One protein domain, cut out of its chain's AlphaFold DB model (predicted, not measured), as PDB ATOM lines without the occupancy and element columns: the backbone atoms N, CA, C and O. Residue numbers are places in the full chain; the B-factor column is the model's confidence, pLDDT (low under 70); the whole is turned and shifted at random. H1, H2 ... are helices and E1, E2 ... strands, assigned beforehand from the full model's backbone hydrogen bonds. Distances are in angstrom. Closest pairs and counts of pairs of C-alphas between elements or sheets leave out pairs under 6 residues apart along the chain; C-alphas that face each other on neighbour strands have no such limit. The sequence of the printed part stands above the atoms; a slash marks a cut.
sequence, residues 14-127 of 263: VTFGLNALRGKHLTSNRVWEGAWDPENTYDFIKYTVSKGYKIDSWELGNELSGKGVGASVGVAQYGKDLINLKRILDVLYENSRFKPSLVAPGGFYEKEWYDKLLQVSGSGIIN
ATOM      1  N   VAL A  14     229.926  13.500  -8.839       93.06
ATOM      2  CA  VAL A  14     229.091  14.419  -8.049       93.06
ATOM      3  C   VAL A  14     227.756  14.675  -8.736       93.06
ATOM      4  O   VAL A  14     227.729  15.210  -9.845       93.06
ATOM      5  N   THR A  15     226.674  14.381  -8.024       95.69
ATOM      6  CA  THR A  15     225.328  14.914  -8.272       95.69
ATOM      7  C   THR A  15     225.077  16.074  -7.313       95.69
ATOM      8  O   THR A  15     225.523  16.020  -6.168       95.69
ATOM      9  N   PHE A  16     224.403  17.138  -7.755       97.75
ATOM     10  CA  PHE A  16     224.095  18.278  -6.884       97.75
ATOM     11  C   PHE A  16     222.621  18.695  -6.970       97.75
ATOM     12  O   PHE A  16     222.133  19.052  -8.046       97.75
ATOM     13  N   GLY A  17     221.941  18.718  -5.820       98.12
ATOM     14  CA  GLY A  17     220.556  19.170  -5.672       98.12
ATOM     15  C   GLY A  17     220.415  20.691  -5.577       98.12
ATOM     16  O   GLY A  17     221.007  21.349  -4.723       98.12
ATOM     17  N   LEU A  18     219.605  21.267  -6.462       98.62
ATOM     18  CA  LEU A  18     219.336  22.702  -6.557       98.62
ATOM     19  C   LEU A  18     218.046  23.076  -5.820       98.62
ATOM     20  O   LEU A  18     217.114  22.284  -5.708       98.62
ATOM     21  N   ASN A  19     217.946  24.321  -5.356       98.31
ATOM     22  CA  ASN A  19     216.748  24.790  -4.663       98.31
ATOM     23  C   ASN A  19     215.605  25.113  -5.645       98.31
ATOM     24  O   ASN A  19     215.630  26.134  -6.336       98.31
ATOM     25  N   ALA A  20     214.567  24.278  -5.640       98.06
ATOM     26  CA  ALA A  20     213.375  24.436  -6.475       98.06
ATOM     27  C   ALA A  20     212.312  25.397  -5.908       98.06
ATOM     28  O   ALA A  20     211.374  25.757  -6.615       98.06
ATOM     29  N   LEU A  21     212.416  25.809  -4.640       97.94
ATOM     30  CA  LEU A  21     211.411  26.656  -3.983       97.94
ATOM     31  C   LEU A  21     211.706  28.155  -4.105       97.94
ATOM     32  O   LEU A  21     210.855  28.981  -3.778       97.94
ATOM     33  N   ARG A  22     212.889  28.537  -4.597       97.81
ATOM     34  CA  ARG A  22     213.241  29.947  -4.797       97.81
ATOM     35  C   ARG A  22     212.246  30.629  -5.750       97.81
ATOM     36  O   ARG A  22     211.947  30.107  -6.822       97.81
ATOM     37  N   GLY A  23     211.734  31.792  -5.344       97.31
ATOM     38  CA  GLY A  23     210.738  32.573  -6.095       97.31
ATOM     39  C   GLY A  23     209.289  32.096  -5.932       97.31
ATOM     40  O   GLY A  23     208.362  32.832  -6.269       97.31
ATOM     41  N   LYS A  24     209.075  30.902  -5.369       97.81
ATOM     42  CA  LYS A  24     207.741  30.383  -5.067       97.81
ATOM     43  C   LYS A  24     207.232  30.934  -3.737       97.81
ATOM     44  O   LYS A  24     208.004  31.382  -2.890       97.81
ATOM     45  N   HIS A  25     205.923  30.865  -3.541       96.50
ATOM     46  CA  HIS A  25     205.263  31.240  -2.296       96.50
ATOM     47  C   HIS A  25     204.377  30.100  -1.794       96.50
ATOM     48  O   HIS A  25     203.788  29.352  -2.574       96.50
ATOM     49  N   LEU A  26     204.301  29.969  -0.471       96.06
ATOM     50  CA  LEU A  26     203.454  28.992   0.203       96.06
ATOM     51  C   LEU A  26     201.992  29.452   0.134       96.06
ATOM     52  O   LEU A  26     201.675  30.536   0.624       96.06
ATOM     53  N   THR A  27     201.104  28.639  -0.439       89.00
ATOM     54  CA  THR A  27     199.680  28.995  -0.597       89.00
ATOM     55  C   THR A  27     198.789  28.312   0.435       89.00
ATOM     56  O   THR A  27     197.957  28.962   1.064       89.00
ATOM     57  N   SER A  28     198.963  27.009   0.655       80.44
ATOM     58  CA  SER A  28     198.239  26.247   1.683       80.44
ATOM     59  C   SER A  28     198.954  24.931   1.980       80.44
ATOM     60  O   SER A  28     199.570  24.374   1.082       80.44
ATOM     61  N   ASN A  29     198.895  24.438   3.227       79.19
ATOM     62  CA  ASN A  29     199.365  23.106   3.647       79.19
ATOM     63  C   ASN A  29     200.540  22.536   2.826       79.19
ATOM     64  O   ASN A  29     200.393  21.526   2.146       79.19
ATOM     65  N   ARG A  30     201.714  23.177   2.933       90.50
ATOM     66  CA  ARG A  30     202.981  22.756   2.301       90.50
ATOM     67  C   ARG A  30     203.046  22.896   0.773       90.50
ATOM     68  O   ARG A  30     204.102  22.633   0.216       90.50
ATOM     69  N   VAL A  31     201.995  23.350   0.098       96.31
ATOM     70  CA  VAL A  31     201.987  23.562  -1.357       96.31
ATOM     71  C   VAL A  31     202.646  24.894  -1.707       96.31
ATOM     72  O   VAL A  31     202.237  25.952  -1.222       96.31
ATOM     73  N   TRP A  32     203.658  24.833  -2.568       97.69
ATOM     74  CA  TRP A  32     204.375  25.992  -3.089       97.69
ATOM     75  C   TRP A  32     203.996  26.256  -4.543       97.69
ATOM     76  O   TRP A  32     204.130  25.390  -5.412       97.69
ATOM     77  N   GLU A  33     203.570  27.486  -4.817       96.56
ATOM     78  CA  GLU A  33     203.123  27.930  -6.135       96.56
ATOM     79  C   GLU A  33     203.930  29.128  -6.641       96.56
ATOM     80  O   GLU A  33     204.699  29.761  -5.917       96.56
ATOM     81  N   GLY A  34     203.755  29.437  -7.923       96.56
ATOM     82  CA  GLY A  34     204.494  30.486  -8.615       96.56
ATOM     83  C   GLY A  34     205.650  29.956  -9.461       96.56
ATOM     84  O   GLY A  34     206.019  28.774  -9.425       96.56
ATOM     85  N   ALA A  35     206.199  30.857 -10.273       97.12
ATOM     86  CA  ALA A  35     207.340  30.564 -11.125       97.12
ATOM     87  C   ALA A  35     208.595  30.348 -10.272       97.12
ATOM     88  O   ALA A  35     208.822  31.059  -9.295       97.12
ATOM     89  N   TRP A  36     209.402  29.357 -10.640       98.56
ATOM     90  CA  TRP A  36     210.733  29.210 -10.063       98.56
ATOM     91  C   TRP A  36     211.644  30.345 -10.546       98.56
ATOM     92  O   TRP A  36     211.686  30.635 -11.744       98.56
ATOM     93  N   ASP A  37     212.358  30.976  -9.615       98.62
ATOM     94  CA  ASP A  37     213.413  31.947  -9.906       98.62
ATOM     95  C   ASP A  37     214.762  31.215 -10.068       98.62
ATOM     96  O   ASP A  37     215.319  30.729  -9.075       98.62
ATOM     97  N   PRO A  38     215.308  31.134 -11.298       98.44
ATOM     98  CA  PRO A  38     216.517  30.375 -11.571       98.44
ATOM     99  C   PRO A  38     217.812  31.158 -11.324       98.44
ATOM    100  O   PRO A  38     218.876  30.575 -11.512       98.44
ATOM    101  N   GLU A  39     217.773  32.445 -10.955       98.50
ATOM    102  CA  GLU A  39     218.955  33.326 -10.960       98.50
ATOM    103  C   GLU A  39     220.124  32.741 -10.152       98.50
ATOM    104  O   GLU A  39     221.225  32.553 -10.666       98.50
ATOM    105  N   ASN A  40     219.855  32.318  -8.915       98.38
ATOM    106  CA  ASN A  40     220.880  31.716  -8.064       98.38
ATOM    107  C   ASN A  40     221.426  30.390  -8.615       98.38
ATOM    108  O   ASN A  40     222.617  30.117  -8.489       98.38
ATOM    109  N   THR A  41     220.568  29.582  -9.239       98.56
ATOM    110  CA  THR A  41     220.985  28.330  -9.882       98.56
ATOM    111  C   THR A  41     221.856  28.604 -11.104       98.56
ATOM    112  O   THR A  41     222.892  27.966 -11.273       98.56
ATOM    113  N   TYR A  42     221.470  29.576 -11.930       98.75
ATOM    114  CA  TYR A  42     222.231  29.988 -13.102       98.75
ATOM    115  C   TYR A  42     223.636  30.448 -12.705       98.75
ATOM    116  O   TYR A  42     224.620  29.949 -13.251       98.75
ATOM    117  N   ASP A  43     223.737  31.337 -11.715       98.62
ATOM    118  CA  ASP A  43     225.022  31.846 -11.232       98.62
ATOM    119  C   ASP A  43     225.895  30.741 -10.633       98.62
ATOM    120  O   ASP A  43     227.096  30.682 -10.909       98.62
ATOM    121  N   PHE A  44     225.296  29.825  -9.866       98.62
ATOM    122  CA  PHE A  44     226.023  28.704  -9.279       98.62
ATOM    123  C   PHE A  44     226.579  27.756 -10.346       98.62
ATOM    124  O   PHE A  44     227.773  27.457 -10.339       98.62
ATOM    125  N   ILE A  45     225.757  27.331 -11.310       98.50
ATOM    126  CA  ILE A  45     226.200  26.452 -12.401       98.50
ATOM    127  C   ILE A  45     227.247  27.160 -13.270       98.50
ATOM    128  O   ILE A  45     228.264  26.573 -13.636       98.50
ATOM    129  N   LYS A  46     227.049  28.444 -13.578       98.44
ATOM    130  CA  LYS A  46     228.025  29.232 -14.342       98.44
ATOM    131  C   LYS A  46     229.369  29.288 -13.622       98.44
ATOM    132  O   LYS A  46     230.418  29.152 -14.257       98.44
ATOM    133  N   TYR A  47     229.349  29.454 -12.301       98.19
ATOM    134  CA  TYR A  47     230.550  29.412 -11.481       98.19
ATOM    135  C   TYR A  47     231.240  28.044 -11.555       98.19
ATOM    136  O   TYR A  47     232.438  28.004 -11.845       98.19
ATOM    137  N   THR A  48     230.519  26.930 -11.367       97.12
ATOM    138  CA  THR A  48     231.124  25.585 -11.413       97.12
ATOM    139  C   THR A  48     231.747  25.281 -12.775       97.12
ATOM    140  O   THR A  48     232.894  24.826 -12.829       97.12
ATOM    141  N   VAL A  49     231.070  25.649 -13.868       96.38
ATOM    142  CA  VAL A  49     231.606  25.551 -15.236       96.38
ATOM    143  C   VAL A  49     232.875  26.393 -15.391       96.38
ATOM    144  O   VAL A  49     233.881  25.894 -15.892       96.38
ATOM    145  N   SER A  50     232.881  27.642 -14.909       96.31
ATOM    146  CA  SER A  50     234.054  28.531 -15.005       96.31
ATOM    147  C   SER A  50     235.283  28.012 -14.249       96.31
ATOM    148  O   SER A  50     236.417  28.321 -14.614       96.31
ATOM    149  N   LYS A  51     235.067  27.211 -13.198       95.94
ATOM    150  CA  LYS A  51     236.128  26.563 -12.417       95.94
ATOM    151  C   LYS A  51     236.558  25.213 -12.985       95.94
ATOM    152  O   LYS A  51     237.505  24.625 -12.470       95.94
ATOM    153  N   GLY A  52     235.888  24.722 -14.028       92.75
ATOM    154  CA  GLY A  52     236.135  23.394 -14.583       92.75
ATOM    155  C   GLY A  52     235.739  22.262 -13.632       92.75
ATOM    156  O   GLY A  52     236.259  21.152 -13.762       92.75
ATOM    157  N   TYR A  53     234.850  22.525 -12.668       92.94
ATOM    158  CA  TYR A  53     234.332  21.485 -11.786       92.94
ATOM    159  C   TYR A  53     233.433  20.542 -12.575       92.94
ATOM    160  O   TYR A  53     232.546  20.965 -13.316       92.94
ATOM    161  N   LYS A  54     233.678  19.243 -12.412       91.81
ATOM    162  CA  LYS A  54     232.884  18.198 -13.049       91.81
ATOM    163  C   LYS A  54     231.735  17.826 -12.126       91.81
ATOM    164  O   LYS A  54     231.927  17.060 -11.187       91.81
ATOM    165  N   ILE A  55     230.571  18.397 -12.398       95.31
ATOM    166  CA  ILE A  55     229.303  17.953 -11.823       95.31
ATOM    167  C   ILE A  55     228.667  17.033 -12.852       95.31
ATOM    168  O   ILE A  55     228.463  17.462 -13.983       95.31
ATOM    169  N   ASP A  56     228.438  15.779 -12.483       95.56
ATOM    170  CA  ASP A  56     227.950  14.738 -13.385       95.56
ATOM    171  C   ASP A  56     226.459  14.866 -13.658       95.56
ATOM    172  O   ASP A  56     225.999  14.682 -14.786       95.56
ATOM    173  N   SER A  57     225.710  15.261 -12.632       97.38
ATOM    174  CA  SER A  57     224.287  15.496 -12.769       97.38
ATOM    175  C   SER A  57     223.756  16.554 -11.809       97.38
ATOM    176  O   SER A  57     224.353  16.864 -10.775       97.38
ATOM    177  N   TRP A  58     222.638  17.151 -12.202       98.62
ATOM    178  CA  TRP A  58     221.932  18.166 -11.434       98.62
ATOM    179  C   TRP A  58     220.535  17.665 -11.099       98.62
ATOM    180  O   TRP A  58     219.842  17.144 -11.973       98.62
ATOM    181  N   GLU A  59     220.119  17.888  -9.859       98.50
ATOM    182  CA  GLU A  59     218.762  17.638  -9.376       98.50
ATOM    183  C   GLU A  59     218.066  18.954  -9.034       98.50
ATOM    184  O   GLU A  59     218.723  19.968  -8.787       98.50
ATOM    185  N   LEU A  60     216.731  18.969  -9.018       98.50
ATOM    186  CA  LEU A  60     215.949  20.167  -8.705       98.50
ATOM    187  C   LEU A  60     214.938  19.897  -7.589       98.50
ATOM    188  O   LEU A  60     213.847  19.391  -7.829       98.50
ATOM    189  N   GLY A  61     215.266  20.333  -6.378       98.06
ATOM    190  CA  GLY A  61     214.428  20.183  -5.194       98.06
ATOM    191  C   GLY A  61     214.481  18.785  -4.584       98.06
ATOM    192  O   GLY A  61     214.868  17.827  -5.242       98.06
ATOM    193  N   ASN A  62     214.059  18.706  -3.322       98.50
ATOM    194  CA  ASN A  62     214.036  17.481  -2.533       98.50
ATOM    195  C   ASN A  62     212.652  17.254  -1.916       98.50
ATOM    196  O   ASN A  62     212.070  18.173  -1.342       98.50
ATOM    197  N   GLU A  63     212.143  16.039  -2.062       97.81
ATOM    198  CA  GLU A  63     210.853  15.520  -1.605       97.81
ATOM    199  C   GLU A  63     209.647  16.415  -1.939       97.81
ATOM    200  O   GLU A  63     208.723  16.564  -1.140       97.81
ATOM    201  N   LEU A  64     209.633  17.003  -3.142       97.94
ATOM    202  CA  LEU A  64     208.563  17.906  -3.604       97.94
ATOM    203  C   LEU A  64     207.468  17.216  -4.433       97.94
ATOM    204  O   LEU A  64     206.455  17.851  -4.750       97.94
ATOM    205  N   SER A  65     207.685  15.960  -4.831       97.69
ATOM    206  CA  SER A  65     206.758  15.183  -5.656       97.69
ATOM    207  C   SER A  65     205.513  14.756  -4.877       97.69
ATOM    208  O   SER A  65     205.561  14.514  -3.671       97.69
ATOM    209  N   GLY A  66     204.385  14.637  -5.581       95.81
ATOM    210  CA  GLY A  66     203.140  14.128  -5.009       95.81
ATOM    211  C   GLY A  66     202.672  14.932  -3.797       95.81
ATOM    212  O   GLY A  66     202.492  16.152  -3.873       95.81
ATOM    213  N   LYS A  67     202.474  14.244  -2.671       93.69
ATOM    214  CA  LYS A  67     202.111  14.861  -1.384       93.69
ATOM    215  C   LYS A  67     203.257  15.651  -0.748       93.69
ATOM    216  O   LYS A  67     202.984  16.546   0.055       93.69
ATOM    217  N   GLY A  68     204.494  15.329  -1.114       94.69
ATOM    218  CA  GLY A  68     205.718  15.940  -0.618       94.69
ATOM    219  C   GLY A  68     205.993  15.735   0.876       94.69
ATOM    220  O   GLY A  68     205.137  15.303   1.657       94.69
ATOM    221  N   VAL A  69     207.210  16.079   1.295       94.81
ATOM    222  CA  VAL A  69     207.640  16.063   2.700       94.81
ATOM    223  C   VAL A  69     208.020  17.478   3.110       94.81
ATOM    224  O   VAL A  69     209.000  18.056   2.660       94.81
ATOM    225  N   GLY A  70     207.184  18.095   3.946       94.19
ATOM    226  CA  GLY A  70     207.365  19.491   4.369       94.19
ATOM    227  C   GLY A  70     207.030  20.538   3.294       94.19
ATOM    228  O   GLY A  70     206.527  21.603   3.649       94.19
ATOM    229  N   ALA A  71     207.205  20.218   2.012       96.88
ATOM    230  CA  ALA A  71     206.847  21.044   0.863       96.88
ATOM    231  C   ALA A  71     206.391  20.176  -0.323       96.88
ATOM    232  O   ALA A  71     206.823  19.039  -0.454       96.88
ATOM    233  N   SER A  72     205.547  20.712  -1.203       97.69
ATOM    234  CA  SER A  72     205.172  20.083  -2.469       97.69
ATOM    235  C   SER A  72     205.019  21.117  -3.579       97.69
ATOM    236  O   SER A  72     204.694  22.281  -3.331       97.69
ATOM    237  N   VAL A  73     205.265  20.693  -4.818       98.06
ATOM    238  CA  VAL A  73     205.058  21.510  -6.021       98.06
ATOM    239  C   VAL A  73     204.189  20.729  -6.998       98.06
ATOM    240  O   VAL A  73     204.436  19.558  -7.293       98.06
ATOM    241  N   GLY A  74     203.157  21.384  -7.533       97.69
ATOM    242  CA  GLY A  74     202.288  20.774  -8.535       97.69
ATOM    243  C   GLY A  74     203.081  20.324  -9.767       97.69
ATOM    244  O   GLY A  74     203.874  21.091 -10.316       97.69
ATOM    245  N   VAL A  75     202.823  19.101 -10.243       98.56
ATOM    246  CA  VAL A  75     203.586  18.451 -11.328       98.56
ATOM    247  C   VAL A  75     203.716  19.305 -12.593       98.56
ATOM    248  O   VAL A  75     204.774  19.349 -13.212       98.56
ATOM    249  N   ALA A  76     202.664  20.044 -12.960       98.38
ATOM    250  CA  ALA A  76     202.680  20.911 -14.136       98.38
ATOM    251  C   ALA A  76     203.661  22.083 -13.990       98.38
ATOM    252  O   ALA A  76     204.290  22.477 -14.969       98.38
ATOM    253  N   GLN A  77     203.794  22.647 -12.785       98.50
ATOM    254  CA  GLN A  77     204.770  23.700 -12.525       98.50
ATOM    255  C   GLN A  77     206.178  23.113 -12.413       98.50
ATOM    256  O   GLN A  77     207.088  23.630 -13.051       98.50
ATOM    257  N   TYR A  78     206.339  21.999 -11.695       98.75
ATOM    258  CA  TYR A  78     207.630  21.325 -11.558       98.75
ATOM    259  C   TYR A  78     208.216  20.921 -12.924       98.75
ATOM    260  O   TYR A  78     209.383  21.176 -13.204       98.75
ATOM    261  N   GLY A  79     207.388  20.407 -13.843       98.69
ATOM    262  CA  GLY A  79     207.805  20.119 -15.217       98.69
ATOM    263  C   GLY A  79     208.275  21.351 -16.002       98.69
ATOM    264  O   GLY A  79     209.277  21.276 -16.711       98.69
ATOM    265  N   LYS A  80     207.609  22.508 -15.845       98.69
ATOM    266  CA  LYS A  80     208.069  23.779 -16.443       98.69
ATOM    267  C   LYS A  80     209.418  24.212 -15.876       98.69
ATOM    268  O   LYS A  80     210.266  24.696 -16.625       98.69
ATOM    269  N   ASP A  81     209.612  24.031 -14.573       98.75
ATOM    270  CA  ASP A  81     210.856  24.382 -13.895       98.75
ATOM    271  C   ASP A  81     212.018  23.508 -14.413       98.75
ATOM    272  O   ASP A  81     213.079  24.039 -14.742       98.75
ATOM    273  N   LEU A  82     211.789  22.204 -14.623       98.81
ATOM    274  CA  LEU A  82     212.771  21.294 -15.231       98.81
ATOM    275  C   LEU A  82     213.099  21.637 -16.688       98.81
ATOM    276  O   LEU A  82     214.267  21.596 -17.067       98.81
ATOM    277  N   ILE A  83     212.109  22.013 -17.506       98.81
ATOM    278  CA  ILE A  83     212.358  22.489 -18.880       98.81
ATOM    279  C   ILE A  83     213.260  23.733 -18.852       98.81
ATOM    280  O   ILE A  83     214.201  23.848 -19.642       98.81
ATOM    281  N   ASN A  84     213.001  24.662 -17.926       98.69
ATOM    282  CA  ASN A  84     213.823  25.858 -17.781       98.69
ATOM    283  C   ASN A  84     215.251  25.514 -17.326       98.69
ATOM    284  O   ASN A  84     216.210  26.025 -17.906       98.69
ATOM    285  N   LEU A  85     215.404  24.612 -16.351       98.81
ATOM    286  CA  LEU A  85     216.712  24.125 -15.912       98.81
ATOM    287  C   LEU A  85     217.466  23.438 -17.057       98.81
ATOM    288  O   LEU A  85     218.633  23.750 -17.282       98.81
ATOM    289  N   LYS A  86     216.806  22.582 -17.844       98.62
ATOM    290  CA  LYS A  86     217.419  21.933 -19.010       98.62
ATOM    291  C   LYS A  86     217.971  22.958 -20.005       98.62
ATOM    292  O   LYS A  86     219.124  22.850 -20.411       98.62
ATOM    293  N   ARG A  87     217.207  24.014 -20.307       98.56
ATOM    294  CA  ARG A  87     217.670  25.121 -21.160       98.56
ATOM    295  C   ARG A  87     218.889  25.843 -20.575       98.56
ATOM    296  O   ARG A  87     219.803  26.190 -21.317       98.56
ATOM    297  N   ILE A  88     218.915  26.075 -19.261       98.75
ATOM    298  CA  ILE A  88     220.067  26.682 -18.577       98.75
ATOM    299  C   ILE A  88     221.305  25.791 -18.713       98.75
ATOM    300  O   ILE A  88     222.380  26.297 -19.040       98.75
ATOM    301  N   LEU A  89     221.154  24.480 -18.509       98.56
ATOM    302  CA  LEU A  89     222.239  23.513 -18.673       98.56
ATOM    303  C   LEU A  89     222.763  23.504 -20.112       98.56
ATOM    304  O   LEU A  89     223.974  23.556 -20.311       98.56
ATOM    305  N   ASP A  90     221.878  23.502 -21.109       97.88
ATOM    306  CA  ASP A  90     222.273  23.491 -22.519       97.88
ATOM    307  C   ASP A  90     223.098  24.730 -22.898       97.88
ATOM    308  O   ASP A  90     224.118  24.595 -23.576       97.88
ATOM    309  N   VAL A  91     222.717  25.910 -22.391       98.25
ATOM    310  CA  VAL A  91     223.450  27.172 -22.592       98.25
ATOM    311  C   VAL A  91     224.788  27.168 -21.853       98.25
ATOM    312  O   VAL A  91     225.834  27.409 -22.451       98.25
ATOM    313  N   LEU A  92     224.785  26.905 -20.544       98.31
ATOM    314  CA  LEU A  92     225.996  27.040 -19.726       98.31
ATOM    315  C   LEU A  92     227.050  25.985 -20.058       98.31
ATOM    316  O   LEU A  92     228.244  26.263 -19.971       98.31
ATOM    317  N   TYR A  93     226.622  24.797 -20.480       97.94
ATOM    318  CA  TYR A  93     227.525  23.734 -20.895       97.94
ATOM    319  C   TYR A  93     227.743  23.691 -22.409       97.94
ATOM    320  O   TYR A  93     228.382  22.744 -22.855       97.94
ATOM    321  N   GLU A  94     227.250  24.635 -23.225       96.25
ATOM    322  CA  GLU A  94     227.289  24.582 -24.705       96.25
ATOM    323  C   GLU A  94     228.662  24.148 -25.248       96.25
ATOM    324  O   GLU A  94     228.753  23.142 -25.954       96.25
ATOM    325  N   ASN A  95     229.723  24.819 -24.789       93.81
ATOM    326  CA  ASN A  95     231.117  24.588 -25.190       93.81
ATOM    327  C   ASN A  95     231.872  23.580 -24.304       93.81
ATOM    328  O   ASN A  95     233.074  23.365 -24.474       93.81
ATOM    329  N   SER A  96     231.194  22.967 -23.332       93.88
ATOM    330  CA  SER A  96     231.781  21.929 -22.492       93.88
ATOM    331  C   SER A  96     231.819  20.596 -23.234       93.88
ATOM    332  O   SER A  96     230.839  20.176 -23.851       93.88
ATOM    333  N   ARG A  97     232.942  19.879 -23.105       89.94
ATOM    334  CA  ARG A  97     233.062  18.485 -23.569       89.94
ATOM    335  C   ARG A  97     232.181  17.527 -22.766       89.94
ATOM    336  O   ARG A  97     231.829  16.468 -23.268       89.94
ATOM    337  N   PHE A  98     231.879  17.886 -21.521       88.69
ATOM    338  CA  PHE A  98     231.042  17.110 -20.617       88.69
ATOM    339  C   PHE A  98     229.686  17.800 -20.450       88.69
ATOM    340  O   PHE A  98     229.644  19.001 -20.167       88.69
ATOM    341  N   LYS A  99     228.596  17.051 -20.619       94.12
ATOM    342  CA  LYS A  99     227.222  17.532 -20.451       94.12
ATOM    343  C   LYS A  99     226.602  16.772 -19.277       94.12
ATOM    344  O   LYS A  99     226.537  15.548 -19.367       94.12
ATOM    345  N   PRO A 100     226.179  17.455 -18.203       97.12
ATOM    346  CA  PRO A 100     225.595  16.772 -17.064       97.12
ATOM    347  C   PRO A 100     224.198  16.238 -17.378       97.12
ATOM    348  O   PRO A 100     223.469  16.820 -18.189       97.12
ATOM    349  N   SER A 101     223.813  15.171 -16.685       97.88
ATOM    350  CA  SER A 101     222.440  14.659 -16.702       97.88
ATOM    351  C   SER A 101     221.514  15.541 -15.858       97.88
ATOM    352  O   SER A 101     221.920  16.058 -14.816       97.88
ATOM    353  N   LEU A 102     220.256  15.691 -16.277       98.62
ATOM    354  CA  LEU A 102     219.180  16.203 -15.427       98.62
ATOM    355  C   LEU A 102     218.452  15.029 -14.769       98.62
ATOM    356  O   LEU A 102     217.872  14.183 -15.460       98.62
ATOM    357  N   VAL A 103     218.491  15.002 -13.443       98.50
ATOM    358  CA  VAL A 103     217.930  13.950 -12.596       98.50
ATOM    359  C   VAL A 103     216.724  14.524 -11.848       98.50
ATOM    360  O   VAL A 103     216.806  15.610 -11.273       98.50
ATOM    361  N   ALA A 104     215.569  13.860 -11.917       98.38
ATOM    362  CA  ALA A 104     214.354  14.325 -11.249       98.38
ATOM    363  C   ALA A 104     213.258  13.243 -11.187       98.38
ATOM    364  O   ALA A 104     213.193  12.403 -12.080       98.38
ATOM    365  N   PRO A 105     212.308  13.339 -10.240       98.38
ATOM    366  CA  PRO A 105     212.350  14.192  -9.053       98.38
ATOM    367  C   PRO A 105     213.132  13.512  -7.912       98.38
ATOM    368  O   PRO A 105     213.085  12.295  -7.763       98.38
ATOM    369  N   GLY A 106     213.769  14.288  -7.035       96.00
ATOM    370  CA  GLY A 106     214.181  13.770  -5.727       96.00
ATOM    371  C   GLY A 106     212.951  13.658  -4.830       96.00
ATOM    372  O   GLY A 106     212.533  14.663  -4.271       96.00
ATOM    373  N   GLY A 107     212.266  12.515  -4.776       97.19
ATOM    374  CA  GLY A 107     211.107  12.335  -3.896       97.19
ATOM    375  C   GLY A 107     210.469  10.951  -3.964       97.19
ATOM    376  O   GLY A 107     210.943  10.059  -4.664       97.19
ATOM    377  N   PHE A 108     209.386  10.738  -3.216       97.62
ATOM    378  CA  PHE A 108     208.704   9.443  -3.192       97.62
ATOM    379  C   PHE A 108     207.888   9.207  -4.462       97.62
ATOM    380  O   PHE A 108     207.242  10.118  -4.991       97.62
ATOM    381  N   TYR A 109     207.895   7.955  -4.919       98.12
ATOM    382  CA  TYR A 109     207.163   7.538  -6.104       98.12
ATOM    383  C   TYR A 109     205.644   7.581  -5.881       98.12
ATOM    384  O   TYR A 109     205.102   6.856  -5.047       98.12
ATOM    385  N   GLU A 110     204.953   8.387  -6.686       98.06
ATOM    386  CA  GLU A 110     203.494   8.406  -6.813       98.06
ATOM    387  C   GLU A 110     203.143   8.302  -8.299       98.06
ATOM    388  O   GLU A 110     203.504   9.182  -9.087       98.06
ATOM    389  N   LYS A 111     202.464   7.217  -8.691       97.94
ATOM    390  CA  LYS A 111     202.335   6.809 -10.096       97.94
ATOM    391  C   LYS A 111     201.773   7.914 -10.986       97.94
ATOM    392  O   LYS A 111     202.393   8.279 -11.980       97.94
ATOM    393  N   GLU A 112     200.637   8.488 -10.609       98.50
ATOM    394  CA  GLU A 112     199.957   9.509 -11.405       98.50
ATOM    395  C   GLU A 112     200.802  10.779 -11.535       98.50
ATOM    396  O   GLU A 112     200.813  11.420 -12.587       98.50
ATOM    397  N   TRP A 113     201.533  11.137 -10.477       98.69
ATOM    398  CA  TRP A 113     202.404  12.307 -10.483       98.69
ATOM    399  C   TRP A 113     203.609  12.077 -11.402       98.69
ATOM    400  O   TRP A 113     203.927  12.942 -12.215       98.69
ATOM    401  N   TYR A 114     204.241  10.903 -11.341       98.75
ATOM    402  CA  TYR A 114     205.400  10.554 -12.170       98.75
ATOM    403  C   TYR A 114     205.035  10.383 -13.650       98.75
ATOM    404  O   TYR A 114     205.716  10.934 -14.518       98.75
ATOM    405  N   ASP A 115     203.926   9.697 -13.943       98.69
ATOM    406  CA  ASP A 115     203.380   9.584 -15.299       98.69
ATOM    407  C   ASP A 115     203.135  10.978 -15.881       98.69
ATOM    408  O   ASP A 115     203.532  11.286 -17.010       98.69
ATOM    409  N   LYS A 116     202.508  11.856 -15.085       98.81
ATOM    410  CA  LYS A 116     202.216  13.217 -15.518       98.81
ATOM    411  C   LYS A 116     203.481  14.043 -15.693       98.81
ATOM    412  O   LYS A 116     203.517  14.828 -16.637       98.81
ATOM    413  N   LEU A 117     204.497  13.869 -14.844       98.81
ATOM    414  CA  LEU A 117     205.761  14.598 -14.939       98.81
ATOM    415  C   LEU A 117     206.403  14.387 -16.309       98.81
ATOM    416  O   LEU A 117     206.661  15.365 -17.006       98.81
ATOM    417  N   LEU A 118     206.585  13.129 -16.715       98.75
ATOM    418  CA  LEU A 118     207.187  12.789 -18.006       98.75
ATOM    419  C   LEU A 118     206.373  13.343 -19.184       98.75
ATOM    420  O   LEU A 118     206.940  13.839 -20.159       98.75
ATOM    421  N   GLN A 119     205.040  13.326 -19.076       98.38
ATOM    422  CA  GLN A 119     204.155  13.895 -20.096       98.38
ATOM    423  C   GLN A 119     204.287  15.420 -20.215       98.38
ATOM    424  O   GLN A 119     204.258  15.941 -21.327       98.38
ATOM    425  N   VAL A 120     204.380  16.148 -19.093       98.50
ATOM    426  CA  VAL A 120     204.433  17.622 -19.115       98.50
ATOM    427  C   VAL A 120     205.836  18.165 -19.358       98.50
ATOM    428  O   VAL A 120     205.952  19.257 -19.910       98.50
ATOM    429  N   SER A 121     206.888  17.440 -18.963       98.12
ATOM    430  CA  SER A 121     208.269  17.818 -19.272       98.12
ATOM    431  C   SER A 121     208.593  17.541 -20.738       98.12
ATOM    432  O   SER A 121     209.240  18.352 -21.389       98.12
ATOM    433  N   GLY A 122     208.113  16.419 -21.278       96.50
ATOM    434  CA  GLY A 122     208.394  15.996 -22.645       96.50
ATOM    435  C   GLY A 122     209.718  15.239 -22.800       96.50
ATOM    436  O   GLY A 122     210.486  15.052 -21.851       96.50
ATOM    437  N   SER A 123     209.949  14.777 -24.033       97.12
ATOM    438  CA  SER A 123     211.056  13.886 -24.390       97.12
ATOM    439  C   SER A 123     212.427  14.532 -24.215       97.12
ATOM    440  O   SER A 123     212.640  15.671 -24.625       97.12
ATOM    441  N   GLY A 124     213.363  13.794 -23.615       95.25
ATOM    442  CA  GLY A 124     214.764  14.200 -23.481       95.25
ATOM    443  C   GLY A 124     215.045  15.291 -22.443       95.25
ATOM    444  O   GLY A 124     216.203  15.684 -22.300       95.25
ATOM    445  N   ILE A 125     214.032  15.773 -21.710       98.31
ATOM    446  CA  ILE A 125     214.240  16.739 -20.622       98.31
ATOM    447  C   ILE A 125     214.867  16.056 -19.410       98.31
ATOM    448  O   ILE A 125     215.918  16.480 -18.946       98.31
ATOM    449  N   ILE A 126     214.236  14.990 -18.922       98.56
ATOM    450  CA  ILE A 126     214.699  14.228 -17.760       98.56
ATOM    451  C   ILE A 126     215.532  13.052 -18.268       98.56
ATOM    452  O   ILE A 126     215.002  12.188 -18.969       98.56
ATOM    453  N   ASN A 127     216.825  13.037 -17.941       98.44
ATOM    454  CA  ASN A 127     217.741  11.953 -18.311       98.44
ATOM    455  C   ASN A 127     217.613  10.759 -17.362       98.44
ATOM    456  O   ASN A 127     217.779   9.611 -17.775       98.44
TER     457      ASN A 127
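What this domain is: This is residues 14 to 127 of the 263 residues of the protein "Heparanase-like protein 1-like" of Trifolium pratense (UniProt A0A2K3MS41). A small sheet of three parallel strands, E1, E4 and E5, has the long helix H2 slantwise over one face, with H1 by one end of H2 and H3 by the other. The hairpin E2 and E3 makes a small head far from the middle, tied to the long link before H2 by residues 72 to 73. The printed part has 114 residues, in the order E1 E2 E3 H1 E4 H2 E5 H3, of mixed class; it is compact, with a radius of gyration of the C-alphas of 13.9 A, and elongated, spanning 41 by 26 by 21 A.

Where its parts are: E1, residues 15 to 18, begins at C-alpha 15 (225.328, 14.914, -8.272). E2 is residues 25 to 28 and E3 residues 31 to 33. H1, residues 39 to 50, is 16.4 A long. E4 is residues 57 to 60. H2, residues 75 to 92, is 25.4 A long. E5 is residues 101 to 104. H3, residues 111 to 121, is 15.5 A long and ends at C-alpha 121 (208.269, 17.818, -19.272).

How they stand to each other: E4 is the inner strand, parallel to E1 (N 18 and O 59, 2.8 A) and to E5 (N 103 and O 58, 2.9 A). H2 is on this sheet at a height of 9.5 A, over E4 and E5, in a strand-helix-strand unit E4, H2, E5 with a right-handed crossover. With residues 88 to 92 alone it touches H1, C-alphas 46 and 92 being closest at 6.2 A; with residues 75 to 83 alone it touches H3, C-alphas 79 and 121 at 4.7 A. E2 and E3 are antiparallel, N 27 and O 31 at 3.0 A. In H1, H2 and H3 every O i to N i+4 pair is within hydrogen-bond range.

The domain as a whole: The farthest C-alphas, of Ser 28 and Arg 97, are 43.7 A apart. The printed part has no cut, the link E4 to H2 is long, and no printed residue is under 70 in pLDDT.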